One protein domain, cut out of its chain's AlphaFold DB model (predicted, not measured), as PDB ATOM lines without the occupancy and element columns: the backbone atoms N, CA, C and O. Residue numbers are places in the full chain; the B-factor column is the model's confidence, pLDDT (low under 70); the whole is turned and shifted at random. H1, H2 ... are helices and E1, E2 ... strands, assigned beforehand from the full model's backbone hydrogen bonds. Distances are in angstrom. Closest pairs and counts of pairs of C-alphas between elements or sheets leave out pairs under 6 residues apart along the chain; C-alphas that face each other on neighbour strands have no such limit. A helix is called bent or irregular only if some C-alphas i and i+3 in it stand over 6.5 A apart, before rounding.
ATOM      1  N   LEU A 370     -40.718 -19.755 150.481       50.41
ATOM      2  CA  LEU A 370     -41.553 -18.647 150.002       50.41
ATOM      3  C   LEU A 370     -41.415 -17.367 150.836       50.41
ATOM      4  O   LEU A 370     -41.338 -16.274 150.269       50.41
ATOM      5  N   ASP A 371     -41.327 -17.502 152.162       54.97
ATOM      6  CA  ASP A 371     -41.125 -16.374 153.080       54.97
ATOM      7  C   ASP A 371     -39.844 -15.601 152.737       54.97
ATOM      8  O   ASP A 371     -39.849 -14.371 152.692       54.97
ATOM      9  N   SER A 372     -38.748 -16.309 152.435       54.97
ATOM     10  CA  SER A 372     -37.467 -15.676 152.116       54.97
ATOM     11  C   SER A 372     -37.518 -14.898 150.804       54.97
ATOM     12  O   SER A 372     -37.027 -13.772 150.757       54.97
ATOM     13  N   ALA A 373     -38.138 -15.468 149.766       56.12
ATOM     14  CA  ALA A 373     -38.304 -14.813 148.470       56.12
ATOM     15  C   ALA A 373     -39.131 -13.521 148.602       56.12
ATOM     16  O   ALA A 373     -38.675 -12.441 148.231       56.12
ATOM     17  N   CYS A 374     -40.300 -13.610 149.248       59.59
ATOM     18  CA  CYS A 374     -41.183 -12.461 149.464       59.59
ATOM     19  C   CYS A 374     -40.516 -11.351 150.296       59.59
ATOM     20  O   CYS A 374     -40.742 -10.165 150.041       59.59
ATOM     21  N   ILE A 375     -39.678 -11.715 151.278       60.03
ATOM     22  CA  ILE A 375     -38.876 -10.751 152.040       60.03
ATOM     23  C   ILE A 375     -37.822 -10.095 151.137       60.03
ATOM     24  O   ILE A 375     -37.726  -8.870 151.158       60.03
ATOM     25  N   CYS A 376     -37.078 -10.847 150.319       56.38
ATOM     26  CA  CYS A 376     -36.109 -10.275 149.374       56.38
ATOM     27  C   CYS A 376     -36.762  -9.252 148.428       56.38
ATOM     28  O   CYS A 376     -36.324  -8.099 148.415       56.38
ATOM     29  N   THR A 377     -37.860  -9.603 147.746       58.19
ATOM     30  CA  THR A 377     -38.634  -8.674 146.896       58.19
ATOM     31  C   THR A 377     -39.074  -7.421 147.661       58.19
ATOM     32  O   THR A 377     -38.954  -6.299 147.169       58.19
ATOM     33  N   HIS A 378     -39.575  -7.572 148.892       59.38
ATOM     34  CA  HIS A 378     -40.011  -6.423 149.688       59.38
ATOM     35  C   HIS A 378     -38.838  -5.493 150.040       59.38
ATOM     36  O   HIS A 378     -38.951  -4.268 149.930       59.38
ATOM     37  N   VAL A 379     -37.699  -6.076 150.421       58.72
ATOM     38  CA  VAL A 379     -36.455  -5.384 150.790       58.72
ATOM     39  C   VAL A 379     -35.785  -4.704 149.590       58.72
ATOM     40  O   VAL A 379     -35.158  -3.659 149.766       58.72
ATOM     41  N   GLN A 380     -35.995  -5.204 148.369       56.44
ATOM     42  CA  GLN A 380     -35.619  -4.524 147.124       56.44
ATOM     43  C   GLN A 380     -36.430  -3.241 146.840       56.44
ATOM     44  O   GLN A 380     -36.110  -2.509 145.903       56.44
ATOM     45  N   SER A 381     -37.446  -2.888 147.635       65.25
ATOM     46  CA  SER A 381     -38.073  -1.566 147.526       65.25
ATOM     47  C   SER A 381     -37.241  -0.494 148.248       65.25
ATOM     48  O   SER A 381     -36.848  -0.646 149.406       65.25
ATOM     49  N   ALA A 382     -36.997   0.645 147.588       61.97
ATOM     50  CA  ALA A 382     -36.147   1.718 148.127       61.97
ATOM     51  C   ALA A 382     -36.632   2.282 149.483       61.97
ATOM     52  O   ALA A 382     -35.829   2.774 150.272       61.97
ATOM     53  N   ALA A 383     -37.936   2.189 149.776       62.47
ATOM     54  CA  ALA A 383     -38.501   2.587 151.064       62.47
ATOM     55  C   ALA A 383     -38.286   1.538 152.173       62.47
ATOM     56  O   ALA A 383     -38.093   1.915 153.329       62.47
ATOM     57  N   ALA A 384     -38.296   0.238 151.847       63.59
ATOM     58  CA  ALA A 384     -38.078  -0.826 152.827       63.59
ATOM     59  C   ALA A 384     -36.592  -1.037 153.148       63.59
ATOM     60  O   ALA A 384     -36.268  -1.291 154.305       63.59
ATOM     61  N   ALA A 385     -35.683  -0.881 152.177       62.94
ATOM     62  CA  ALA A 385     -34.236  -1.053 152.375       62.94
ATOM     63  C   ALA A 385     -33.656  -0.159 153.496       62.94
ATOM     64  O   ALA A 385     -32.741  -0.561 154.222       62.94
ATOM     65  N   VAL A 386     -34.218   1.045 153.663       72.94
ATOM     66  CA  VAL A 386     -33.805   2.054 154.661       72.94
ATOM     67  C   VAL A 386     -34.636   1.966 155.959       72.94
ATOM     68  O   VAL A 386     -34.363   2.663 156.933       72.94
ATOM     69  N   ALA A 387     -35.654   1.099 156.023       74.19
ATOM     70  CA  ALA A 387     -36.504   0.972 157.203       74.19
ATOM     71  C   ALA A 387     -35.783   0.243 158.355       74.19
ATOM     72  O   ALA A 387     -35.192  -0.821 158.174       74.19
ATOM     73  N   ALA A 388     -35.888   0.779 159.576       73.00
ATOM     74  CA  ALA A 388     -35.218   0.217 160.755       73.00
ATOM     75  C   ALA A 388     -35.543  -1.272 161.053       73.00
ATOM     76  O   ALA A 388     -34.619  -1.993 161.430       73.00
ATOM     77  N   PRO A 389     -36.781  -1.786 160.856       73.44
ATOM     78  CA  PRO A 389     -37.059  -3.220 160.998       73.44
ATOM     79  C   PRO A 389     -36.291  -4.083 159.988       73.44
ATOM     80  O   PRO A 389     -35.795  -5.148 160.346       73.44
ATOM     81  N   THR A 390     -36.141  -3.605 158.749       73.69
ATOM     82  CA  THR A 390     -35.378  -4.276 157.688       73.69
ATOM     83  C   THR A 390     -33.895  -4.338 158.020       73.69
ATOM     84  O   THR A 390     -33.273  -5.386 157.864       73.69
ATOM     85  N   GLN A 391     -33.326  -3.232 158.510       76.00
ATOM     86  CA  GLN A 391     -31.934  -3.202 158.952       76.00
ATOM     87  C   GLN A 391     -31.701  -4.205 160.092       76.00
ATOM     88  O   GLN A 391     -30.796  -5.029 159.990       76.00
ATOM     89  N   LEU A 392     -32.567  -4.208 161.113       75.50
ATOM     90  CA  LEU A 392     -32.485  -5.156 162.225       75.50
ATOM     91  C   LEU A 392     -32.570  -6.616 161.749       75.50
ATOM     92  O   LEU A 392     -31.805  -7.455 162.224       75.50
ATOM     93  N   LEU A 393     -33.452  -6.928 160.792       78.31
ATOM     94  CA  LEU A 393     -33.542  -8.261 160.192       78.31
ATOM     95  C   LEU A 393     -32.240  -8.644 159.466       78.31
ATOM     96  O   LEU A 393     -31.731  -9.742 159.671       78.31
ATOM     97  N   CYS A 394     -31.663  -7.740 158.671       81.31
ATOM     98  CA  CYS A 394     -30.416  -8.001 157.940       81.31
ATOM     99  C   CYS A 394     -29.211  -8.200 158.875       81.31
ATOM    100  O   CYS A 394     -28.333  -9.009 158.582       81.31
ATOM    101  N   GLU A 395     -29.172  -7.476 159.997       80.38
ATOM    102  CA  GLU A 395     -28.119  -7.585 161.012       80.38
ATOM    103  C   GLU A 395     -28.249  -8.848 161.881       80.38
ATOM    104  O   GLU A 395     -27.233  -9.422 162.273       80.38
ATOM    105  N   THR A 396     -29.474  -9.298 162.186       80.25
ATOM    106  CA  THR A 396     -29.718 -10.410 163.129       80.25
ATOM    107  C   THR A 396     -29.995 -11.762 162.470       80.25
ATOM    108  O   THR A 396     -29.871 -12.787 163.138       80.25
ATOM    109  N   SER A 397     -30.342 -11.798 161.180       81.75
ATOM    110  CA  SER A 397     -30.613 -13.038 160.444       81.75
ATOM    111  C   SER A 397     -29.350 -13.879 160.221       81.75
ATOM    112  O   SER A 397     -28.292 -13.361 159.849       81.75
ATOM    113  N   GLU A 398     -29.471 -15.198 160.383       83.69
ATOM    114  CA  GLU A 398     -28.457 -16.159 159.926       83.69
ATOM    115  C   GLU A 398     -28.467 -16.282 158.391       83.69
ATOM    116  O   GLU A 398     -27.403 -16.344 157.780       83.69
ATOM    117  N   ASP A 399     -29.645 -16.211 157.755       81.31
ATOM    118  CA  ASP A 399     -29.759 -16.113 156.296       81.31
ATOM    119  C   ASP A 399     -29.322 -14.719 155.819       81.31
ATOM    120  O   ASP A 399     -29.904 -13.696 156.198       81.31
ATOM    121  N   LYS A 400     -28.286 -14.690 154.978       87.12
ATOM    122  CA  LYS A 400     -27.664 -13.468 154.454       87.12
ATOM    123  C   LYS A 400     -28.256 -12.980 153.133       87.12
ATOM    124  O   LYS A 400     -27.896 -11.884 152.705       87.12
ATOM    125  N   ARG A 401     -29.206 -13.705 152.526       83.25
ATOM    126  CA  ARG A 401     -29.934 -13.243 151.327       83.25
ATOM    127  C   ARG A 401     -30.590 -11.882 151.555       83.25
ATOM    128  O   ARG A 401     -30.421 -10.987 150.736       83.25
ATOM    129  N   TYR A 402     -31.210 -11.668 152.719       82.81
ATOM    130  CA  TYR A 402     -31.824 -10.380 153.077       82.81
ATOM    131  C   TYR A 402     -30.806  -9.228 153.102       82.81
ATOM    132  O   TYR A 402     -31.092  -8.136 152.612       82.81
ATOM    133  N   ALA A 403     -29.600  -9.479 153.624       87.50
ATOM    134  CA  ALA A 403     -28.526  -8.491 153.650       87.50
ATOM    135  C   ALA A 403     -28.009  -8.180 152.235       87.50
ATOM    136  O   ALA A 403     -27.839  -7.007 151.902       87.50
ATOM    137  N   ARG A 404     -27.835  -9.199 151.381       91.12
ATOM    138  CA  ARG A 404     -27.446  -9.020 149.972       91.12
ATOM    139  C   ARG A 404     -28.515  -8.262 149.179       91.12
ATOM    140  O   ARG A 404     -28.186  -7.237 148.591       91.12
ATOM    141  N   ALA A 405     -29.786  -8.658 149.256       87.56
ATOM    142  CA  ALA A 405     -30.906  -7.966 148.607       87.56
ATOM    143  C   ALA A 405     -31.024  -6.491 149.050       87.56
ATOM    144  O   ALA A 405     -31.176  -5.592 148.219       87.56
ATOM    145  N   ARG A 406     -30.864  -6.209 150.354       88.06
ATOM    146  CA  ARG A 406     -30.809  -4.834 150.879       88.06
ATOM    147  C   ARG A 406     -29.633  -4.053 150.296       88.06
ATOM    148  O   ARG A 406     -29.809  -2.922 149.846       88.06
ATOM    149  N   ASN A 407     -28.437  -4.639 150.313       93.19
ATOM    150  CA  ASN A 407     -27.221  -3.980 149.851       93.19
ATOM    151  C   ASN A 407     -27.256  -3.719 148.339       93.19
ATOM    152  O   ASN A 407     -26.877  -2.629 147.912       93.19
ATOM    153  N   ALA A 408     -27.808  -4.648 147.548       93.00
ATOM    154  CA  ALA A 408     -28.098  -4.446 146.132       93.00
ATOM    155  C   ALA A 408     -28.980  -3.212 145.932       93.00
ATOM    156  O   ALA A 408     -28.641  -2.329 145.143       93.00
ATOM    157  N   ARG A 409     -30.084  -3.092 146.688       90.25
ATOM    158  CA  ARG A 409     -30.991  -1.957 146.498       90.25
ATOM    159  C   ARG A 409     -30.417  -0.623 146.957       90.25
ATOM    160  O   ARG A 409     -30.717   0.396 146.329       90.25
ATOM    161  N   LEU A 410     -29.587  -0.598 147.997       92.00
ATOM    162  CA  LEU A 410     -28.853   0.613 148.376       92.00
ATOM    163  C   LEU A 410     -27.931   1.064 147.233       92.00
ATOM    164  O   LEU A 410     -28.009   2.226 146.828       92.00
ATOM    165  N   ILE A 411     -27.184   0.134 146.622       95.94
ATOM    166  CA  ILE A 411     -26.315   0.410 145.466       95.94
ATOM    167  C   ILE A 411     -27.126   0.992 144.300       95.94
ATOM    168  O   ILE A 411     -26.813   2.099 143.861       95.94
ATOM    169  N   MET A 412     -28.215   0.338 143.864       94.19
ATOM    170  CA  MET A 412     -29.131   0.875 142.834       94.19
ATOM    171  C   MET A 412     -29.645   2.285 143.181       94.19
ATOM    172  O   MET A 412     -29.798   3.149 142.320       94.19
ATOM    173  N   SER A 413     -29.893   2.537 144.470       93.25
ATOM    174  CA  SER A 413     -30.385   3.820 144.985       93.25
ATOM    175  C   SER A 413     -29.288   4.894 145.102       93.25
ATOM    176  O   SER A 413     -29.596   6.040 145.426       93.25
ATOM    177  N   ASN A 414     -28.051   4.583 144.691       95.88
ATOM    178  CA  ASN A 414     -26.843   5.423 144.704       95.88
ATOM    179  C   ASN A 414     -26.145   5.557 146.073       95.88
ATOM    180  O   ASN A 414     -25.381   6.502 146.282       95.88
ATOM    181  N   GLU A 415     -26.362   4.609 146.985       94.56
ATOM    182  CA  GLU A 415     -25.717   4.528 148.300       94.56
ATOM    183  C   GLU A 415     -24.815   3.283 148.375       94.56
ATOM    184  O   GLU A 415     -25.260   2.175 148.101       94.56
ATOM    185  N   VAL A 416     -23.537   3.439 148.746       95.12
ATOM    186  CA  VAL A 416     -22.603   2.303 148.880       95.12
ATOM    187  C   VAL A 416     -22.568   1.831 150.344       95.12
ATOM    188  O   VAL A 416     -21.941   2.507 151.172       95.12
ATOM    189  N   PRO A 417     -23.205   0.692 150.687       93.56
ATOM    190  CA  PRO A 417     -23.286   0.201 152.061       93.56
ATOM    191  C   PRO A 417     -21.930  -0.275 152.598       93.56
ATOM    192  O   PRO A 417     -20.948  -0.418 151.861       93.56
ATOM    193  N   ASP A 418     -21.878  -0.534 153.906       92.25
ATOM    194  CA  ASP A 418     -20.769  -1.264 154.520       92.25
ATOM    195  C   ASP A 418     -20.985  -2.776 154.375       92.25
ATOM    196  O   ASP A 418     -22.033  -3.301 154.748       92.25
ATOM    197  N   MET A 419     -20.006  -3.458 153.781       94.44
ATOM    198  CA  MET A 419     -20.050  -4.878 153.425       94.44
ATOM    199  C   MET A 419     -18.746  -5.537 153.898       94.44
ATOM    200  O   MET A 419     -17.839  -5.764 153.096       94.44
ATOM    201  N   PRO A 420     -18.598  -5.771 155.218       87.19
ATOM    202  CA  PRO A 420     -17.333  -6.192 155.830       87.19
ATOM    203  C   PRO A 420     -16.946  -7.648 155.527       87.19
ATOM    204  O   PRO A 420     -15.830  -8.061 155.844       87.19
ATOM    205  N   THR A 421     -17.858  -8.428 154.948       90.62
ATOM    206  CA  THR A 421     -17.714  -9.857 154.652       90.62
ATOM    207  C   THR A 421     -18.338 -10.186 153.295       90.62
ATOM    208  O   THR A 421     -19.252  -9.500 152.835       90.62
ATOM    209  N   ASP A 422     -17.840 -11.228 152.632       88.06
ATOM    210  CA  ASP A 422     -18.261 -11.565 151.263       88.06
ATOM    211  C   ASP A 422     -19.696 -12.120 151.199       88.06
ATOM    212  O   ASP A 422     -20.390 -11.946 150.202       88.06
ATOM    213  N   ASP A 423     -20.186 -12.709 152.293       88.88
ATOM    214  CA  ASP A 423     -21.547 -13.244 152.420       88.88
ATOM    215  C   ASP A 423     -22.651 -12.171 152.399       88.88
ATOM    216  O   ASP A 423     -23.815 -12.514 152.179       88.88
ATOM    217  N   VAL A 424     -22.316 -10.886 152.572       91.62
ATOM    218  CA  VAL A 424     -23.257  -9.754 152.462       91.62
ATOM    219  C   VAL A 424     -23.059  -8.901 151.201       91.62
ATOM    220  O   VAL A 424     -23.764  -7.901 151.032       91.62
ATOM    221  N   LYS A 425     -22.151  -9.289 150.294       93.75
ATOM    222  CA  LYS A 425     -21.965  -8.627 148.993       93.75
ATOM    223  C   LYS A 425     -22.966  -9.179 147.965       93.75
ATOM    224  O   LYS A 425     -23.013 -10.392 147.775       93.75
ATOM    225  N   PRO A 426     -23.778  -8.338 147.302       94.06
ATOM    226  CA  PRO A 426     -24.725  -8.796 146.289       94.06
ATOM    227  C   PRO A 426     -24.026  -9.191 144.984       94.06
ATOM    228  O   PRO A 426     -23.126  -8.487 144.524       94.06
ATOM    229  N   TYR A 427     -24.486 -10.277 144.354       93.88
ATOM    230  CA  TYR A 427     -23.988 -10.702 143.042       93.88
ATOM    231  C   TYR A 427     -24.594  -9.864 141.902       93.88
ATOM    232  O   TYR A 427     -23.846  -9.373 141.057       93.88
ATOM    233  N   CYS A 428     -25.916  -9.635 141.925       94.19
ATOM    234  CA  CYS A 428     -26.620  -8.684 141.056       94.19
ATOM    235  C   CYS A 428     -27.007  -7.405 141.820       94.19
ATOM    236  O   CYS A 428     -27.498  -7.466 142.945       94.19
ATOM    237  N   PHE A 429     -26.796  -6.237 141.205       94.56
ATOM    238  CA  PHE A 429     -27.169  -4.924 141.765       94.56
ATOM    239  C   PHE A 429     -27.462  -3.856 140.690       94.56
ATOM    240  O   PHE A 429     -27.379  -2.656 140.952       94.56
ATOM    241  N   TRP A 430     -27.785  -4.295 139.470       93.25
ATOM    242  CA  TRP A 430     -28.045  -3.458 138.284       93.25
ATOM    243  C   TRP A 430     -29.429  -3.705 137.656       93.25
ATOM    244  O   TRP A 430     -29.737  -3.174 136.586       93.25
ATOM    245  N   HIS A 431     -30.242  -4.539 138.306       90.19
ATOM    246  CA  HIS A 431     -31.612  -4.879 137.941       90.19
ATOM    247  C   HIS A 431     -32.504  -4.727 139.188       90.19
ATOM    248  O   HIS A 431     -32.048  -5.093 140.273       90.19
ATOM    249  N   PRO A 432     -33.721  -4.157 139.080       85.88
ATOM    250  CA  PRO A 432     -34.329  -3.598 137.863       85.88
ATOM    251  C   PRO A 432     -33.719  -2.251 137.428       85.88
ATOM    252  O   PRO A 432     -33.747  -1.908 136.240       85.88
ATOM    253  N   ASP A 433     -33.126  -1.511 138.370       88.44
ATOM    254  CA  ASP A 433     -32.539  -0.182 138.165       88.44
ATOM    255  C   ASP A 433     -31.004  -0.233 138.128       88.44
ATOM    256  O   ASP A 433     -30.377  -0.948 138.909       88.44
ATOM    257  N   THR A 434     -30.376   0.604 137.298       94.38
ATOM    258  CA  THR A 434     -28.926   0.841 137.338       94.38
ATOM    259  C   THR A 434     -28.582   2.047 138.217       94.38
ATOM    260  O   THR A 434     -29.208   3.106 138.126       94.38
ATOM    261  N   ALA A 435     -27.549   1.917 139.053       96.50
ATOM    262  CA  ALA A 435     -26.957   3.060 139.748       96.50
ATOM    263  C   ALA A 435     -26.186   3.968 138.773       96.50
ATOM    264  O   ALA A 435     -25.841   3.565 137.660       96.50
ATOM    265  N   LYS A 436     -25.854   5.189 139.208       97.31
ATOM    266  CA  LYS A 436     -24.965   6.088 138.457       97.31
ATOM    267  C   LYS A 436     -23.547   5.532 138.398       97.31
ATOM    268  O   LYS A 436     -23.042   4.976 139.371       97.31
ATOM    269  N   GLU A 437     -22.864   5.843 137.303       97.50
ATOM    270  CA  GLU A 437     -21.446   5.552 137.069       97.50
ATOM    271  C   GLU A 437     -20.548   5.885 138.278       97.50
ATOM    272  O   GLU A 437     -19.754   5.057 138.708       97.50
ATOM    273  N   GLU A 438     -20.727   7.050 138.908       97.94
ATOM    274  CA  GLU A 438     -19.914   7.453 140.066       97.94
ATOM    275  C   GLU A 438     -20.158   6.590 141.321       97.94
ATOM    276  O   GLU A 438     -19.237   6.357 142.105       97.94
ATOM    277  N   THR A 439     -21.368   6.048 141.502       98.12
ATOM    278  CA  THR A 439     -21.647   5.069 142.567       98.12
ATOM    279  C   THR A 439     -20.893   3.770 142.304       98.12
ATOM    280  O   THR A 439     -20.318   3.204 143.230       98.12
ATOM    281  N   TYR A 440     -20.843   3.316 141.051       98.31
ATOM    282  CA  TYR A 440     -20.088   2.128 140.657       98.31
ATOM    283  C   TYR A 440     -18.566   2.329 140.748       98.31
ATOM    284  O   TYR A 440     -17.870   1.446 141.247       98.31
ATOM    285  N   ARG A 441     -18.051   3.509 140.377       98.12
ATOM    286  CA  ARG A 441     -16.644   3.903 140.572       98.12
ATOM    287  C   ARG A 441     -16.259   3.879 142.055       98.12
ATOM    288  O   ARG A 441     -15.234   3.300 142.422       98.12
ATOM    289  N   LEU A 442     -17.110   4.425 142.928       97.69
ATOM    290  CA  LEU A 442     -16.940   4.353 144.384       97.69
ATOM    291  C   LEU A 442     -17.024   2.909 144.915       97.69
ATOM    292  O   LEU A 442     -16.240   2.538 145.788       97.69
ATOM    293  N   LEU A 443     -17.945   2.094 144.389       97.75
ATOM    294  CA  LEU A 443     -18.126   0.695 144.784       97.75
ATOM    295  C   LEU A 443     -16.881  -0.144 144.465       97.75
ATOM    296  O   LEU A 443     -16.344  -0.776 145.371       97.75
ATOM    297  N   ALA A 444     -16.370  -0.077 143.231       97.12
ATOM    298  CA  ALA A 444     -15.140  -0.762 142.822       97.12
ATOM    299  C   ALA A 444     -13.900  -0.252 143.582       97.12
ATOM    300  O   ALA A 444     -13.021  -1.034 143.931       97.12
ATOM    301  N   THR A 445     -13.847   1.046 143.910       96.88
ATOM    302  CA  THR A 445     -12.762   1.619 144.730       96.88
ATOM    303  C   THR A 445     -12.783   1.100 146.175       96.88
ATOM    304  O   THR A 445     -11.727   0.921 146.780       96.88
ATOM    305  N   ARG A 446     -13.972   0.867 146.752       97.19
ATOM    306  CA  ARG A 446     -14.136   0.391 148.139       97.19
ATOM    307  C   ARG A 446     -14.032  -1.132 148.268       97.19
ATOM    308  O   ARG A 446     -13.500  -1.603 149.270       97.19
ATOM    309  N   TYR A 447     -14.508  -1.875 147.270       96.69
ATOM    310  CA  TYR A 447     -14.483  -3.340 147.217       96.69
ATOM    311  C   TYR A 447     -13.936  -3.801 145.851       96.69
ATOM    312  O   TYR A 447     -14.718  -4.109 144.948       96.69
ATOM    313  N   PRO A 448     -12.601  -3.833 145.658       94.44
ATOM    314  CA  PRO A 448     -11.992  -4.176 144.367       94.44
ATOM    315  C   PRO A 448     -12.316  -5.590 143.868       94.44
ATOM    316  O   PRO A 448     -12.264  -5.853 142.671       94.44
ATOM    317  N   ASP A 449     -12.695  -6.502 144.765       93.31
ATOM    318  CA  ASP A 449     -13.229  -7.818 144.414       93.31
ATOM    319  C   ASP A 449     -14.548  -7.731 143.620       93.31
ATOM    320  O   ASP A 449     -14.770  -8.508 142.698       93.31
ATOM    321  N   MET A 450     -15.384  -6.717 143.856       95.50
ATOM    322  CA  MET A 450     -16.642  -6.541 143.122       95.50
ATOM    323  C   MET A 450     -16.451  -5.992 141.693       95.50
ATOM    324  O   MET A 450     -17.440  -5.794 140.987       95.50
ATOM    325  N   ALA A 451     -15.213  -5.761 141.231       96.75
ATOM    326  CA  ALA A 451     -14.923  -5.139 139.934       96.75
ATOM    327  C   ALA A 451     -15.566  -5.856 138.730       96.75
ATOM    328  O   ALA A 451     -16.028  -5.186 137.811       96.75
ATOM    329  N   TYR A 452     -15.678  -7.190 138.735       97.31
ATOM    330  CA  TYR A 452     -16.343  -7.926 137.645       97.31
ATOM    331  C   TYR A 452     -17.867  -7.732 137.641       97.31
ATOM    332  O   TYR A 452     -18.453  -7.490 136.586       97.31
ATOM    333  N   SER A 453     -18.510  -7.752 138.812       95.94
ATOM    334  CA  SER A 453     -19.937  -7.427 138.947       95.94
ATOM    335  C   SER A 453     -20.215  -5.964 138.578       95.94
ATOM    336  O   SER A 453     -21.218  -5.667 137.935       95.94
ATOM    337  N   VAL A 454     -19.295  -5.046 138.902       98.06
ATOM    338  CA  VAL A 454     -19.352  -3.650 138.438       98.06
ATOM    339  C   VAL A 454     -19.184  -3.565 136.919       98.06
ATOM    340  O   VAL A 454     -19.945  -2.853 136.272       98.06
ATOM    341  N   GLY A 455     -18.274  -4.337 136.322       97.81
ATOM    342  CA  GLY A 455     -18.112  -4.421 134.868       97.81
ATOM    343  C   GLY A 455     -19.381  -4.898 134.153       97.81
ATOM    344  O   GLY A 455     -19.748  -4.341 133.117       97.81
ATOM    345  N   ARG A 456     -20.114  -5.855 134.737       96.81
ATOM    346  CA  ARG A 456     -21.433  -6.279 134.239       96.81
ATOM    347  C   ARG A 456     -22.506  -5.202 134.418       96.81
ATOM    348  O   ARG A 456     -23.276  -4.945 133.496       96.81
ATOM    349  N   ALA A 457     -22.500  -4.487 135.541       97.44
ATOM    350  CA  ALA A 457     -23.365  -3.326 135.736       97.44
ATOM    351  C   ALA A 457     -23.091  -2.210 134.701       97.44
ATOM    352  O   ALA A 457     -24.030  -1.596 134.190       97.44
ATOM    353  N   CYS A 458     -21.824  -1.989 134.325       98.06
ATOM    354  CA  CYS A 458     -21.424  -1.103 133.228       98.06
ATOM    355  C   CYS A 458     -21.904  -1.614 131.860       98.06
ATOM    356  O   CYS A 458     -22.342  -0.803 131.042       98.06
ATOM    357  N   ALA A 459     -21.878  -2.930 131.623       97.50
ATOM    358  CA  ALA A 459     -22.406  -3.553 130.408       97.50
ATOM    359  C   ALA A 459     -23.926  -3.392 130.246       97.50
ATOM    360  O   ALA A 459     -24.376  -3.240 129.113       97.50
ATOM    361  N   VAL A 460     -24.705  -3.335 131.332       96.12
ATOM    362  CA  VAL A 460     -26.143  -2.986 131.275       96.12
ATOM    363  C   VAL A 460     -26.361  -1.476 131.145       96.12
ATOM    364  O   VAL A 460     -27.188  -1.029 130.354       96.12
ATOM    365  N   ALA A 461     -25.630  -0.670 131.920       96.31
ATOM    366  CA  ALA A 461     -25.843   0.777 131.999       96.31
ATOM    367  C   ALA A 461     -25.261   1.579 130.819       96.31
ATOM    368  O   ALA A 461     -25.657   2.727 130.610       96.31
ATOM    369  N   GLY A 462     -24.327   0.998 130.060       97.31
ATOM    370  CA  GLY A 462     -23.638   1.667 128.959       97.31
ATOM    371  C   GLY A 462     -22.422   2.496 129.370       97.31
ATOM    372  O   GLY A 462     -22.089   3.458 128.684       97.31
ATOM    373  N   TYR A 463     -21.773   2.161 130.485       98.00
ATOM    374  CA  TYR A 463     -20.638   2.920 131.024       98.00
ATOM    375  C   TYR A 463     -19.300   2.359 130.521       98.00
ATOM    376  O   TYR A 463     -18.548   1.745 131.277       98.00
ATOM    377  N   ASP A 464     -19.013   2.559 129.234       97.56
ATOM    378  CA  ASP A 464     -17.785   2.101 128.566       97.56
ATOM    379  C   ASP A 464     -16.514   2.744 129.147       97.56
ATOM    380  O   ASP A 464     -15.525   2.051 129.380       97.56
ATOM    381  N   GLY A 465     -16.566   4.040 129.472       97.75
ATOM    382  CA  GLY A 465     -15.478   4.747 130.155       97.75
ATOM    383  C   GLY A 465     -15.088   4.087 131.482       97.75
ATOM    384  O   GLY A 465     -13.938   3.688 131.654       97.75
ATOM    385  N   LEU A 466     -16.060   3.885 132.381       98.12
ATOM    386  CA  LEU A 466     -15.824   3.195 133.654       98.12
ATOM    387  C   LEU A 466     -15.419   1.729 133.447       98.12
ATOM    388  O   LEU A 466     -14.541   1.254 134.156       98.12
ATOM    389  N   TYR A 467     -15.987   1.019 132.466       98.38
ATOM    390  CA  TYR A 467     -15.566  -0.352 132.157       98.38
ATOM    391  C   TYR A 467     -14.059  -0.436 131.846       98.38
ATOM    392  O   TYR A 467     -13.383  -1.350 132.316       98.38
ATOM    393  N   HIS A 468     -13.506   0.544 131.123       97.56
ATOM    394  CA  HIS A 468     -12.066   0.626 130.861       97.56
ATOM    395  C   HIS A 468     -11.223   1.052 132.077       97.56
ATOM    396  O   HIS A 468     -10.046   0.705 132.134       97.56
ATOM    397  N   GLU A 469     -11.791   1.757 133.060       97.94
ATOM    398  CA  GLU A 469     -11.103   2.088 134.322       97.94
ATOM    399  C   GLU A 469     -10.922   0.874 135.254       97.94
ATOM    400  O   GLU A 469     -10.059   0.913 136.131       97.94
ATOM    401  N   LEU A 470     -11.710  -0.195 135.082       97.19
ATOM    402  CA  LEU A 470     -11.678  -1.385 135.947       97.19
ATOM    403  C   LEU A 470     -10.481  -2.324 135.691       97.19
ATOM    404  O   LEU A 470     -10.197  -3.158 136.546       97.19
ATOM    405  N   ASP A 471      -9.822  -2.225 134.527       94.94
ATOM    406  CA  ASP A 471      -8.693  -3.079 134.087       94.94
ATOM    407  C   ASP A 471      -8.942  -4.602 134.253       94.94
ATOM    408  O   ASP A 471      -8.057  -5.385 134.603       94.94
ATOM    409  N   ILE A 472     -10.191  -5.033 134.031       96.31
ATOM    410  CA  ILE A 472     -10.618  -6.436 134.150       96.31
ATOM    411  C   ILE A 472     -10.402  -7.239 132.860       96.31
ATOM    412  O   ILE A 472     -10.395  -6.705 131.750       96.31
ATOM    413  N   LEU A 473     -10.249  -8.559 133.010       96.06
ATOM    414  CA  LEU A 473     -10.080  -9.480 131.887       96.06
ATOM    415  C   LEU A 473     -11.323  -9.492 130.972       96.06
ATOM    416  O   LEU A 473     -12.438  -9.342 131.473       96.06
ATOM    417  N   PRO A 474     -11.165  -9.743 129.656       96.00
ATOM    418  CA  PRO A 474     -12.285  -9.897 128.724       96.00
ATOM    419  C   PRO A 474     -13.188 -11.071 129.131       96.00
ATOM    420  O   PRO A 474     -12.829 -12.236 128.963       96.00
ATOM    421  N   GLU A 475     -14.354 -10.748 129.686       96.88
ATOM    422  CA  GLU A 475     -15.229 -11.679 130.404       96.88
ATOM    423  C   GLU A 475     -16.475 -12.029 129.574       96.88
ATOM    424  O   GLU A 475     -17.121 -11.145 129.004       96.88
ATOM    425  N   ILE A 476     -16.811 -13.321 129.465       95.50
ATOM    426  CA  ILE A 476     -17.855 -13.780 128.531       95.50
ATOM    427  C   ILE A 476     -19.285 -13.412 128.940       95.50
ATOM    428  O   ILE A 476     -20.102 -13.153 128.061       95.50
ATOM    429  N   SER A 477     -19.595 -13.348 130.234       94.88
ATOM    430  CA  SER A 477     -20.932 -13.001 130.729       94.88
ATOM    431  C   SER A 477     -21.158 -11.494 130.655       94.88
ATOM    432  O   SER A 477     -22.237 -11.042 130.276       94.88
ATOM    433  N   ILE A 478     -20.108 -10.698 130.905       97.25
ATOM    434  CA  ILE A 478     -20.115  -9.264 130.582       97.25
ATOM    435  C   ILE A 478     -20.348  -9.062 129.073       97.25
ATOM    436  O   ILE A 478     -21.108  -8.173 128.700       97.25
ATOM    437  N   ALA A 479     -19.764  -9.891 128.200       96.94
ATOM    438  CA  ALA A 479     -20.003  -9.809 126.758       96.94
ATOM    439  C   ALA A 479     -21.433 -10.212 126.339       96.94
ATOM    440  O   ALA A 479     -22.010  -9.531 125.491       96.94
ATOM    441  N   GLU A 480     -22.027 -11.260 126.922       95.44
ATOM    442  CA  GLU A 480     -23.426 -11.645 126.647       95.44
ATOM    443  C   GLU A 480     -24.403 -10.529 127.064       95.44
ATOM    444  O   GLU A 480     -25.245 -10.122 126.260       95.44
ATOM    445  N   GLU A 481     -24.218  -9.966 128.262       94.75
ATOM    446  CA  GLU A 481     -24.994  -8.846 128.821       94.75
ATOM    447  C   GLU A 481     -24.816  -7.534 128.020       94.75
ATOM    448  O   GLU A 481     -25.772  -6.797 127.753       94.75
ATOM    449  N   ALA A 482     -23.582  -7.251 127.587       96.50
ATOM    450  CA  ALA A 482     -23.250  -6.101 126.749       96.50
ATOM    451  C   ALA A 482     -23.838  -6.226 125.336       96.50
ATOM    452  O   ALA A 482     -24.240  -5.215 124.754       96.50
ATOM    453  N   ARG A 483     -23.918  -7.448 124.782       95.25
ATOM    454  CA  ARG A 483     -24.586  -7.699 123.499       95.25
ATOM    455  C   ARG A 483     -26.091  -7.473 123.623       95.25
ATOM    456  O   ARG A 483     -26.633  -6.748 122.793       95.25
ATOM    457  N   GLU A 484     -26.731  -8.018 124.655       91.44
ATOM    458  CA  GLU A 484     -28.164  -7.820 124.928       91.44
ATOM    459  C   GLU A 484     -28.506  -6.322 125.006       91.44
ATOM    460  O   GLU A 484     -29.364  -5.804 124.291       91.44
ATOM    461  N   SER A 485     -27.728  -5.578 125.793       92.62
ATOM    462  CA  SER A 485     -27.933  -4.141 126.003       92.62
ATOM    463  C   SER A 485     -27.502  -3.260 124.813       92.62
ATOM    464  O   SER A 485     -27.801  -2.063 124.791       92.62
ATOM    465  N   SER A 486     -26.831  -3.819 123.793       91.88
ATOM    466  CA  SER A 486     -26.230  -3.062 122.674       91.88
ATOM    467  C   SER A 486     -27.234  -2.364 121.748       91.88
ATOM    468  O   SER A 486     -26.871  -1.402 121.066       91.88
ATOM    469  N   ALA A 487     -28.492  -2.817 121.725       88.25
ATOM    470  CA  ALA A 487     -29.575  -2.157 120.997       88.25
ATOM    471  C   ALA A 487     -30.151  -0.948 121.761       88.25
ATOM    472  O   ALA A 487     -30.646  -0.005 121.143       88.25
ATOM    473  N   ALA A 488     -30.074  -0.960 123.096       87.31
ATOM    474  CA  ALA A 488     -30.618   0.084 123.961       87.31
ATOM    475  C   ALA A 488     -29.648   1.261 124.155       87.31
ATOM    476  O   ALA A 488     -30.090   2.405 124.279       87.31
ATOM    477  N   ASN A 489     -28.332   1.012 124.175       92.00
ATOM    478  CA  ASN A 489     -27.330   2.071 124.276       92.00
ATOM    479  C   ASN A 489     -25.998   1.724 123.574       92.00
ATOM    480  O   ASN A 489     -25.630   0.563 123.397       92.00
ATOM    481  N   ALA A 490     -25.245   2.762 123.195       95.06
ATOM    482  CA  ALA A 490     -24.000   2.615 122.440       95.06
ATOM    483  C   ALA A 490     -22.782   2.185 123.285       95.06
ATOM    484  O   ALA A 490     -21.840   1.621 122.730       95.06
ATOM    485  N   GLY A 491     -22.790   2.420 124.601       97.06
ATOM    486  CA  GLY A 491     -21.688   2.046 125.493       97.06
ATOM    487  C   GLY A 491     -21.606   0.534 125.701       97.06
ATOM    488  O   GLY A 491     -20.536  -0.050 125.574       97.06
ATOM    489  N   SER A 492     -22.749  -0.135 125.881       97.25
ATOM    490  CA  SER A 492     -22.847  -1.600 125.894       97.25
ATOM    491  C   SER A 492     -22.302  -2.202 124.599       97.25
ATOM    492  O   SER A 492     -21.500  -3.132 124.633       97.25
ATOM    493  N   LYS A 493     -22.627  -1.601 123.444       97.06
ATOM    494  CA  LYS A 493     -22.036  -2.004 122.160       97.06
ATOM    495  C   LYS A 493     -20.510  -1.837 122.139       97.06
ATOM    496  O   LYS A 493     -19.824  -2.725 121.639       97.06
ATOM    497  N   ALA A 494     -19.974  -0.739 122.676       98.06
ATOM    498  CA  ALA A 494     -18.532  -0.505 122.753       98.06
ATOM    499  C   ALA A 494     -17.818  -1.520 123.668       98.06
ATOM    500  O   ALA A 494     -16.786  -2.059 123.273       98.06
ATOM    501  N   ILE A 495     -18.400  -1.846 124.829       98.44
ATOM    502  CA  ILE A 495     -17.908  -2.881 125.757       98.44
ATOM    503  C   ILE A 495     -17.893  -4.254 125.069       98.44
ATOM    504  O   ILE A 495     -16.850  -4.909 125.028       98.44
ATOM    505  N   TYR A 496     -19.012  -4.658 124.455       97.81
ATOM    506  CA  TYR A 496     -19.113  -5.904 123.687       97.81
ATOM    507  C   TYR A 496     -18.050  -5.976 122.583       97.81
ATOM    508  O   TYR A 496     -17.293  -6.944 122.496       97.81
ATOM    509  N   GLU A 497     -17.951  -4.930 121.758       97.38
ATOM    510  CA  GLU A 497     -16.959  -4.861 120.691       97.38
ATOM    511  C   GLU A 497     -15.518  -4.877 121.218       97.38
ATOM    512  O   GLU A 497     -14.644  -5.408 120.540       97.38
ATOM    513  N   HIS A 498     -15.241  -4.300 122.387       97.69
ATOM    514  CA  HIS A 498     -13.911  -4.315 122.991       97.69
ATOM    515  C   HIS A 498     -13.519  -5.713 123.484       97.69
ATOM    516  O   HIS A 498     -12.399  -6.149 123.212       97.69
ATOM    517  N   ILE A 499     -14.429  -6.419 124.166       97.69
ATOM    518  CA  ILE A 499     -14.203  -7.796 124.633       97.69
ATOM    519  C   ILE A 499     -14.003  -8.724 123.429       97.69
ATOM    520  O   ILE A 499     -13.006  -9.440 123.356       97.69
ATOM    521  N   MET A 500     -14.876  -8.633 122.423       95.62
ATOM    522  CA  MET A 500     -14.824  -9.471 121.217       95.62
ATOM    523  C   MET A 500     -13.667  -9.151 120.254       95.62
ATOM    524  O   MET A 500     -13.461  -9.887 119.290       95.62
ATOM    525  N   LYS A 501     -12.900  -8.079 120.495       96.12
ATOM    526  CA  LYS A 501     -11.638  -7.785 119.789       96.12
ATOM    527  C   LYS A 501     -10.411  -8.388 120.484       96.12
ATOM    528  O   LYS A 501      -9.322  -8.329 119.912       96.12
ATOM    529  N   GLN A 502     -10.553  -8.963 121.682       94.06
ATOM    530  CA  GLN A 502      -9.452  -9.639 122.368       94.06
ATOM    531  C   GLN A 502      -9.212 -11.041 121.781       94.06
ATOM    532  O   GLN A 502     -10.166 -11.724 121.412       94.06
ATOM    533  N   PRO A 503      -7.953 -11.519 121.718       91.25
ATOM    534  CA  PRO A 503      -7.634 -12.826 121.134       91.25
ATOM    535  C   PRO A 503      -8.089 -14.013 122.001       91.25
ATOM    536  O   PRO A 503      -8.115 -15.145 121.526       91.25
ATOM    537  N   ILE A 504      -8.384 -13.769 123.281       92.81
ATOM    538  CA  ILE A 504      -8.753 -14.762 124.291       92.81
ATOM    539  C   ILE A 504      -9.775 -14.112 125.232       92.81
ATOM    540  O   ILE A 504      -9.539 -12.999 125.698       92.81
ATOM    541  N   CYS A 505     -10.865 -14.817 125.542       94.06
ATOM    542  CA  CYS A 505     -11.829 -14.446 126.585       94.06
ATOM    543  C   CYS A 505     -11.764 -15.422 127.777       94.06
ATOM    544  O   CYS A 505     -11.218 -16.528 127.672       94.06
ATOM    545  N   TYR A 506     -12.336 -15.013 128.909       95.69
ATOM    546  CA  TYR A 506     -12.313 -15.720 130.191       95.69
ATOM    547  C   TYR A 506     -13.730 -15.901 130.741       95.69
ATOM    548  O   TYR A 506     -14.584 -15.037 130.555       95.69
ATOM    549  N   ALA A 507     -13.965 -17.007 131.447       93.25
ATOM    550  CA  ALA A 507     -15.135 -17.169 132.306       93.25
ATOM    551  C   ALA A 507     -14.700 -16.919 133.754       93.25
ATOM    552  O   ALA A 507     -13.995 -17.741 134.352       93.25
ATOM    553  N   VAL A 508     -15.078 -15.750 134.268       95.75
ATOM    554  CA  VAL A 508     -14.820 -15.288 135.638       95.75
ATOM    555  C   VAL A 508     -16.124 -15.294 136.433       95.75
ATOM    556  O   VAL A 508     -16.121 -15.699 137.592       95.75
ATOM    557  N   LEU A 509     -17.233 -14.882 135.815       94.38
ATOM    558  CA  LEU A 509     -18.573 -14.952 136.395       94.38
ATOM    559  C   LEU A 509     -19.173 -16.358 136.218       94.38
ATOM    560  O   LEU A 509     -18.804 -17.098 135.303       94.38
ATOM    561  N   ASN A 510     -20.072 -16.741 137.125       91.56
ATOM    562  CA  ASN A 510     -20.741 -18.042 137.125       91.56
ATOM    563  C   ASN A 510     -22.134 -17.912 137.754       91.56
ATOM    564  O   ASN A 510     -22.299 -18.028 138.972       91.56
ATOM    565  N   ASP A 511     -23.137 -17.651 136.916       91.38
ATOM    566  CA  ASP A 511     -24.497 -17.311 137.349       91.38
ATOM    567  C   ASP A 511     -25.231 -18.486 138.009       91.38
ATOM    568  O   ASP A 511     -26.018 -18.268 138.928       91.38
ATOM    569  N   TYR A 512     -24.895 -19.729 137.639       85.75
ATOM    570  CA  TYR A 512     -25.425 -20.941 138.277       85.75
ATOM    571  C   TYR A 512     -25.011 -21.091 139.749       85.75
ATOM    572  O   TYR A 512     -25.675 -21.793 140.509       85.75
ATOM    573  N   THR A 513     -23.901 -20.469 140.164       86.69
ATOM    574  CA  THR A 513     -23.398 -20.538 141.549       86.69
ATOM    575  C   THR A 513     -23.292 -19.176 142.231       86.69
ATOM    576  O   THR A 513     -22.927 -19.124 143.404       86.69
ATOM    577  N   ARG A 514     -23.573 -18.078 141.512       89.25
ATOM    578  CA  ARG A 514     -23.397 -16.682 141.955       89.25
ATOM    579  C   ARG A 514     -21.986 -16.408 142.493       89.25
ATOM    580  O   ARG A 514     -21.813 -15.795 143.544       89.25
ATOM    581  N   PHE A 515     -20.972 -16.914 141.788       88.69
ATOM    582  CA  PHE A 515     -19.571 -16.878 142.227       88.69
ATOM    583  C   PHE A 515     -18.664 -16.151 141.227       88.69
ATOM    584  O   PHE A 515     -18.921 -16.165 140.024       88.69
ATOM    585  N   VAL A 516     -17.585 -15.537 141.729       91.56
ATOM    586  CA  VAL A 516     -16.610 -14.777 140.931       91.56
ATOM    587  C   VAL A 516     -15.216 -15.406 141.064       91.56
ATOM    588  O   VAL A 516     -14.573 -15.371 142.113       91.56
ATOM    589  N   HIS A 517     -14.731 -16.017 139.986       88.19
ATOM    590  CA  HIS A 517     -13.496 -16.801 139.944       88.19
ATOM    591  C   HIS A 517     -12.240 -15.924 139.765       88.19
ATOM    592  O   HIS A 517     -11.553 -15.985 138.748       88.19
ATOM    593  N   HIS A 518     -11.897 -15.131 140.786       84.62
ATOM    594  CA  HIS A 518     -10.715 -14.248 140.784       84.62
ATOM    595  C   HIS A 518      -9.362 -14.956 140.590       84.62
ATOM    596  O   HIS A 518      -8.376 -14.310 140.241       84.62
ATOM    597  N   GLN A 519      -9.285 -16.261 140.857       84.00
ATOM    598  CA  GLN A 519      -8.051 -17.045 140.787       84.00
ATOM    599  C   GLN A 519      -8.184 -18.120 139.707       84.00
ATOM    600  O   GLN A 519      -9.062 -18.975 139.792       84.00
ATOM    601  N   ASN A 520      -7.289 -18.082 138.716       83.38
ATOM    602  CA  ASN A 520      -7.242 -19.002 137.571       83.38
ATOM    603  C   ASN A 520      -8.594 -19.169 136.827       83.38
ATOM    604  O   ASN A 520      -9.059 -20.302 136.673       83.38
ATOM    605  N   PRO A 521      -9.237 -18.077 136.359       89.81
ATOM    606  CA  PRO A 521     -10.479 -18.166 135.590       89.81
ATOM    607  C   PRO A 521     -10.302 -18.984 134.303       89.81
ATOM    608  O   PRO A 521      -9.243 -18.964 133.669       89.81
ATOM    609  N   ARG A 522     -11.355 -19.707 133.904       89.00
ATOM    610  CA  ARG A 522     -11.306 -20.649 132.774       89.00
ATOM    611  C   ARG A 522     -11.029 -19.907 131.467       89.00
ATOM    612  O   ARG A 522     -11.726 -18.948 131.138       89.00
ATOM    613  N   SER A 523     -10.050 -20.396 130.707       90.50
ATOM    614  CA  SER A 523      -9.614 -19.805 129.441       90.50
ATOM    615  C   SER A 523      -9.031 -20.872 128.490       90.50
ATOM    616  O   SER A 523      -8.369 -21.789 128.981       90.50
ATOM    617  N   PRO A 524      -9.245 -20.783 127.160       91.19
ATOM    618  CA  PRO A 524     -10.168 -19.865 126.499       91.19
ATOM    619  C   PRO A 524     -11.622 -20.179 126.876       91.19
ATOM    620  O   PRO A 524     -12.023 -21.338 127.005       91.19
ATOM    621  N   ALA A 525     -12.409 -19.130 127.069       90.94
ATOM    622  CA  ALA A 525     -13.851 -19.210 127.230       90.94
ATOM    623  C   ALA A 525     -14.549 -18.543 126.043       90.94
ATOM    624  O   ALA A 525     -13.987 -17.669 125.385       90.94
ATOM    625  N   PHE A 526     -15.791 -18.946 125.795       91.94
ATOM    626  CA  PHE A 526     -16.623 -18.409 124.727       91.94
ATOM    627  C   PHE A 526     -18.047 -18.195 125.236       91.94
ATOM    628  O   PHE A 526     -18.460 -18.855 126.191       91.94
ATOM    629  N   MET A 527     -18.787 -17.306 124.575       92.69
ATOM    630  CA  MET A 527     -20.212 -17.093 124.852       92.69
ATOM    631  C   MET A 527     -21.000 -18.352 124.470       92.69
ATOM    632  O   MET A 527     -20.761 -18.948 123.416       92.69
ATOM    633  N   ASN A 528     -21.889 -18.787 125.351       90.81
ATOM    634  CA  ASN A 528     -22.523 -20.100 125.328       90.81
ATOM    635  C   ASN A 528     -23.944 -20.100 125.937       90.81
ATOM    636  O   ASN A 528     -24.504 -21.176 126.136       90.81
ATOM    637  N   GLY A 529     -24.535 -18.930 126.218       88.44
ATOM    638  CA  GLY A 529     -25.891 -18.815 126.776       88.44
ATOM    639  C   GLY A 529     -25.985 -19.290 128.229       88.44
ATOM    640  O   GLY A 529     -26.982 -19.892 128.627       88.44
ATOM    641  N   ASP A 530     -24.910 -19.083 128.991       87.94
ATOM    642  CA  ASP A 530     -24.770 -19.472 130.403       87.94
ATOM    643  C   ASP A 530     -24.891 -18.269 131.363       87.94
ATOM    644  O   ASP A 530     -24.638 -18.399 132.561       87.94
ATOM    645  N   THR A 531     -25.303 -17.114 130.833       90.12
ATOM    646  CA  THR A 531     -25.496 -15.853 131.560       90.12
ATOM    647  C   THR A 531     -26.978 -15.538 131.738       90.12
ATOM    648  O   THR A 531     -27.748 -15.565 130.777       90.12
ATOM    649  N   ALA A 532     -27.366 -15.127 132.943       88.94
ATOM    650  CA  ALA A 532     -28.680 -14.568 133.246       88.94
ATOM    651  C   ALA A 532     -28.768 -13.099 132.781       88.94
ATOM    652  O   ALA A 532     -28.724 -12.168 133.587       88.94
ATOM    653  N   VAL A 533     -28.802 -12.881 131.462       88.88
ATOM    654  CA  VAL A 533     -28.905 -11.534 130.868       88.88
ATOM    655  C   VAL A 533     -30.221 -10.851 131.251       88.88
ATOM    656  O   VAL A 533     -31.212 -11.527 131.535       88.88
ATOM    657  N   ARG A 534     -30.256  -9.514 131.234       86.69
ATOM    658  CA  ARG A 534     -31.365  -8.672 131.724       86.69
ATOM    659  C   ARG A 534     -32.777  -9.176 131.388       86.69
ATOM    660  O   ARG A 534     -33.628  -9.196 132.271       86.69
ATOM    661  N   SER A 535     -33.031  -9.594 130.150       81.31
ATOM    662  CA  SER A 535     -34.347 -10.078 129.702       81.31
ATOM    663  C   SER A 535     -34.823 -11.351 130.418       81.31
ATOM    664  O   SER A 535     -36.026 -11.556 130.558       81.31
ATOM    665  N   THR A 536     -33.903 -12.166 130.947       80.25
ATOM    666  CA  THR A 536     -34.224 -13.306 131.828       80.25
ATOM    667  C   THR A 536     -34.590 -12.876 133.254       80.25
ATOM    668  O   THR A 536     -35.239 -13.637 133.962       80.25
ATOM    669  N   LEU A 537     -34.229 -11.653 133.665       82.56
ATOM    670  CA  LEU A 537     -34.515 -11.076 134.989       82.56
ATOM    671  C   LEU A 537     -35.828 -10.277 135.022       82.56
ATOM    672  O   LEU A 537     -36.441 -10.149 136.074       82.56
ATOM    673  N   ASP A 538     -36.296  -9.776 133.874       80.62
ATOM    674  CA  ASP A 538     -37.597  -9.092 133.731       80.62
ATOM    675  C   ASP A 538     -38.809 -10.070 133.780       80.62
ATOM    676  O   ASP A 538     -39.975  -9.689 133.613       80.62
ATOM    677  N   VAL A 539     -38.538 -11.352 134.043       77.50
ATOM    678  CA  VAL A 539     -39.515 -12.408 134.335       77.50
ATOM    679  C   VAL A 539     -39.988 -12.289 135.775       77.50
ATOM    680  O   VAL A 539     -39.181 -12.072 136.674       77.50
ATOM    681  N   THR A 540     -41.291 -12.457 135.995       78.62
ATOM    682  CA  THR A 540     -41.919 -12.318 137.312       78.62
ATOM    683  C   THR A 540     -43.018 -13.349 137.561       78.62
ATOM    684  O   THR A 540     -43.688 -13.798 136.621       78.62
ATOM    685  N   VAL A 541     -43.210 -13.696 138.836       73.94
ATOM    686  CA  VAL A 541     -44.152 -14.706 139.343       73.94
ATOM    687  C   VAL A 541     -44.849 -14.175 140.603       73.94
ATOM    688  O   VAL A 541     -44.189 -13.655 141.501       73.94
ATOM    689  N   THR A 542     -46.176 -14.305 140.725       75.56
ATOM    690  CA  THR A 542     -46.856 -13.990 141.997       75.56
ATOM    691  C   THR A 542     -46.592 -15.070 143.048       75.56
ATOM    692  O   THR A 542     -46.527 -16.241 142.682       75.56
ATOM    693  N   PRO A 543     -46.561 -14.755 144.362       69.62
ATOM    694  CA  PRO A 543     -46.368 -15.745 145.435       69.62
ATOM    695  C   PRO A 543     -47.312 -16.961 145.420       69.62
ATOM    696  O   PRO A 543     -47.037 -17.953 146.087       69.62
ATOM    697  N   ARG A 544     -48.432 -16.887 144.688       69.94
ATOM    698  CA  ARG A 544     -49.355 -18.007 144.467       69.94
ATOM    699  C   ARG A 544     -48.812 -19.035 143.473       69.94
ATOM    700  O   ARG A 544     -49.077 -20.218 143.650       69.94
ATOM    701  N   ASP A 545     -48.107 -18.567 142.450       67.44
ATOM    702  CA  ASP A 545     -47.680 -19.346 141.284       67.44
ATOM    703  C   ASP A 545     -46.210 -19.813 141.428       67.44
ATOM    704  O   ASP A 545     -45.677 -20.513 140.572       67.44
ATOM    705  N   VAL A 546     -45.541 -19.433 142.529       64.75
ATOM    706  CA  VAL A 546     -44.165 -19.845 142.858       64.75
ATOM    707  C   VAL A 546     -43.997 -21.358 143.074       64.75
ATOM    708  O   VAL A 546     -42.952 -21.851 142.664       64.75
ATOM    709  N   PRO A 547     -44.942 -22.125 143.665       61.03
ATOM    710  CA  PRO A 547     -44.804 -23.582 143.761       61.03
ATOM    711  C   PRO A 547     -44.577 -24.231 142.388       61.03
ATOM    712  O   PRO A 547     -43.581 -24.925 142.202       61.03
ATOM    713  N   ASP A 548     -45.421 -23.885 141.412       58.94
ATOM    714  CA  ASP A 548     -45.333 -24.358 140.028       58.94
ATOM    715  C   ASP A 548     -43.987 -23.954 139.377       58.94
ATOM    716  O   ASP A 548     -43.371 -24.744 138.667       58.94
ATOM    717  N   TRP A 549     -43.484 -22.745 139.669       57.78
ATOM    718  CA  TRP A 549     -42.173 -22.238 139.217       57.78
ATOM    719  C   TRP A 549     -40.964 -22.910 139.907       57.78
ATOM    720  O   TRP A 549     -39.879 -23.018 139.322       57.78
ATOM    721  N   CYS A 550     -41.120 -23.387 141.145       51.84
ATOM    722  CA  CYS A 550     -40.071 -24.112 141.861       51.84
ATOM    723  C   CYS A 550     -39.865 -25.523 141.294       51.84
ATOM    724  O   CYS A 550     -38.714 -25.926 141.105       51.84
ATOM    725  N   ASP A 551     -40.944 -26.237 140.963       48.94
ATOM    726  CA  ASP A 551     -40.863 -27.571 140.349       48.94
ATOM    727  C   ASP A 551     -40.252 -27.527 138.937       48.94
ATOM    728  O   ASP A 551     -39.567 -28.461 138.521       48.94
ATOM    729  N   THR A 552     -40.378 -26.402 138.227       49.66
ATOM    730  CA  THR A 552     -39.755 -26.189 136.906       49.66
ATOM    731  C   THR A 552     -38.258 -25.848 136.947       49.66
ATOM    732  O   THR A 552     -37.642 -25.645 135.903       49.66
ATOM    733  N   ARG A 553     -37.634 -25.828 138.136       51.97
ATOM    734  CA  ARG A 553     -36.168 -25.768 138.339       51.97
ATOM    735  C   ARG A 553     -35.451 -24.626 137.596       51.97
ATOM    736  O   ARG A 553     -34.378 -24.846 137.026       51.97
TER     737      ARG A 553
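AT A GLANCE: This is residues 370 to 553 of the 866 residues of an uncharacterized protein of Neurospora tetrasperma (strain FGSC 2509 / P0656) (UniProt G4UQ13). Two groups of helices make two lobes side by side: in the first, H1, H2 and H3 gather round H4; in the second, H5, H7, H8 and H9 gather round H6. The hairpin of E1 and E2, with a long loop between its strands, packs on residues 476 to 479 of H8, and from there the last stretch, with H10 and H11, runs back toward H1. The printed part has 184 residues, mostly helix by class, with eleven named helices and two named strands in the order H1 to H9, E1, E2, H10, H11; E1 and E2 are antiparallel. It is compact, with a radius of gyration of the C-alphas of 16.6 A and spans of 49, 38 and 33 A.

HOW THE PARTS SIT: Start with H1, residues 370 to 379, which touches H4, residues 401 to 412, at a shallow tilt of 24 degrees; their closest C-alphas, of Cys 376 and Tyr 402, are 5.7 A apart. H4 also touches H2, residues 382 to 385, with residues 406 to 410 alone (closest C-alphas Ala 385 and Arg 406, 5.3 A), and H3, residues 388 to 396, with residues 402 to 406 alone (Cys 394 and Ala 403, 4.7 A). Across to H5, residues 437 to 446, H4 is close but not clearly touching: C-alphas 411 and 439 are 7.2 A apart. Next comes the hub, H6, residues 448 to 461, which forms a hairpin with H5, closest at C-alphas 444 and 451, 5.2 A. H6 forms another with H7, residues 464 to 469, closest at C-alphas 455 and 467, 5.5 A. Ala 459 of H6 comes closest to H8, residues 476 to 485, at Ala 482, 4.5 A between C-alphas, and to H9, residues 490 to 499, at Ser 492, 4.9 A. H8 and H9 touch as a hairpin at a shallow tilt of 25 degrees. In the hairpin of E1, residues 505 to 507, and E2, residues 522 to 525, N 507 and O 522 are within hydrogen-bond range at 3.0 A. H10, residues 534 to 537, is close but not clearly touching H8, and H11, residues 546 to 551, likewise H1, with C-alphas 370 and 546 7.7 A apart. Every O i to N i+4 pair is within hydrogen-bond range in H1, H3, H4, H5, H7, H8, H9 and H11, and 8 of 10 in H6; H2 and H10 are too short for such a pair.

IN THESE COORDINATES: Find C-alpha 370 at (-41.553, -18.647, 150.002); from there H1 runs 14.2 A. H4 is 16.5 A long. H6 runs 19.2 A from C-alpha 448 at (-11.992, -4.176, 144.367) and is irregular, C-alphas 449 and 452 being 7.5 A apart. H5 and H8 measure 14.2 A each and H9 14.5 A. H11 ends at C-alpha 551, (-40.863, -27.571, 140.349).

THE WHOLE: The two C-alphas farthest apart, of Pro 389 and Pro 503, are 50.5 A apart. The printed part has no cut; the links H4 to H5 and E1 to E2 are long. The model's pLDDT is under 70 at residues 370 to 385 and 543 to 553.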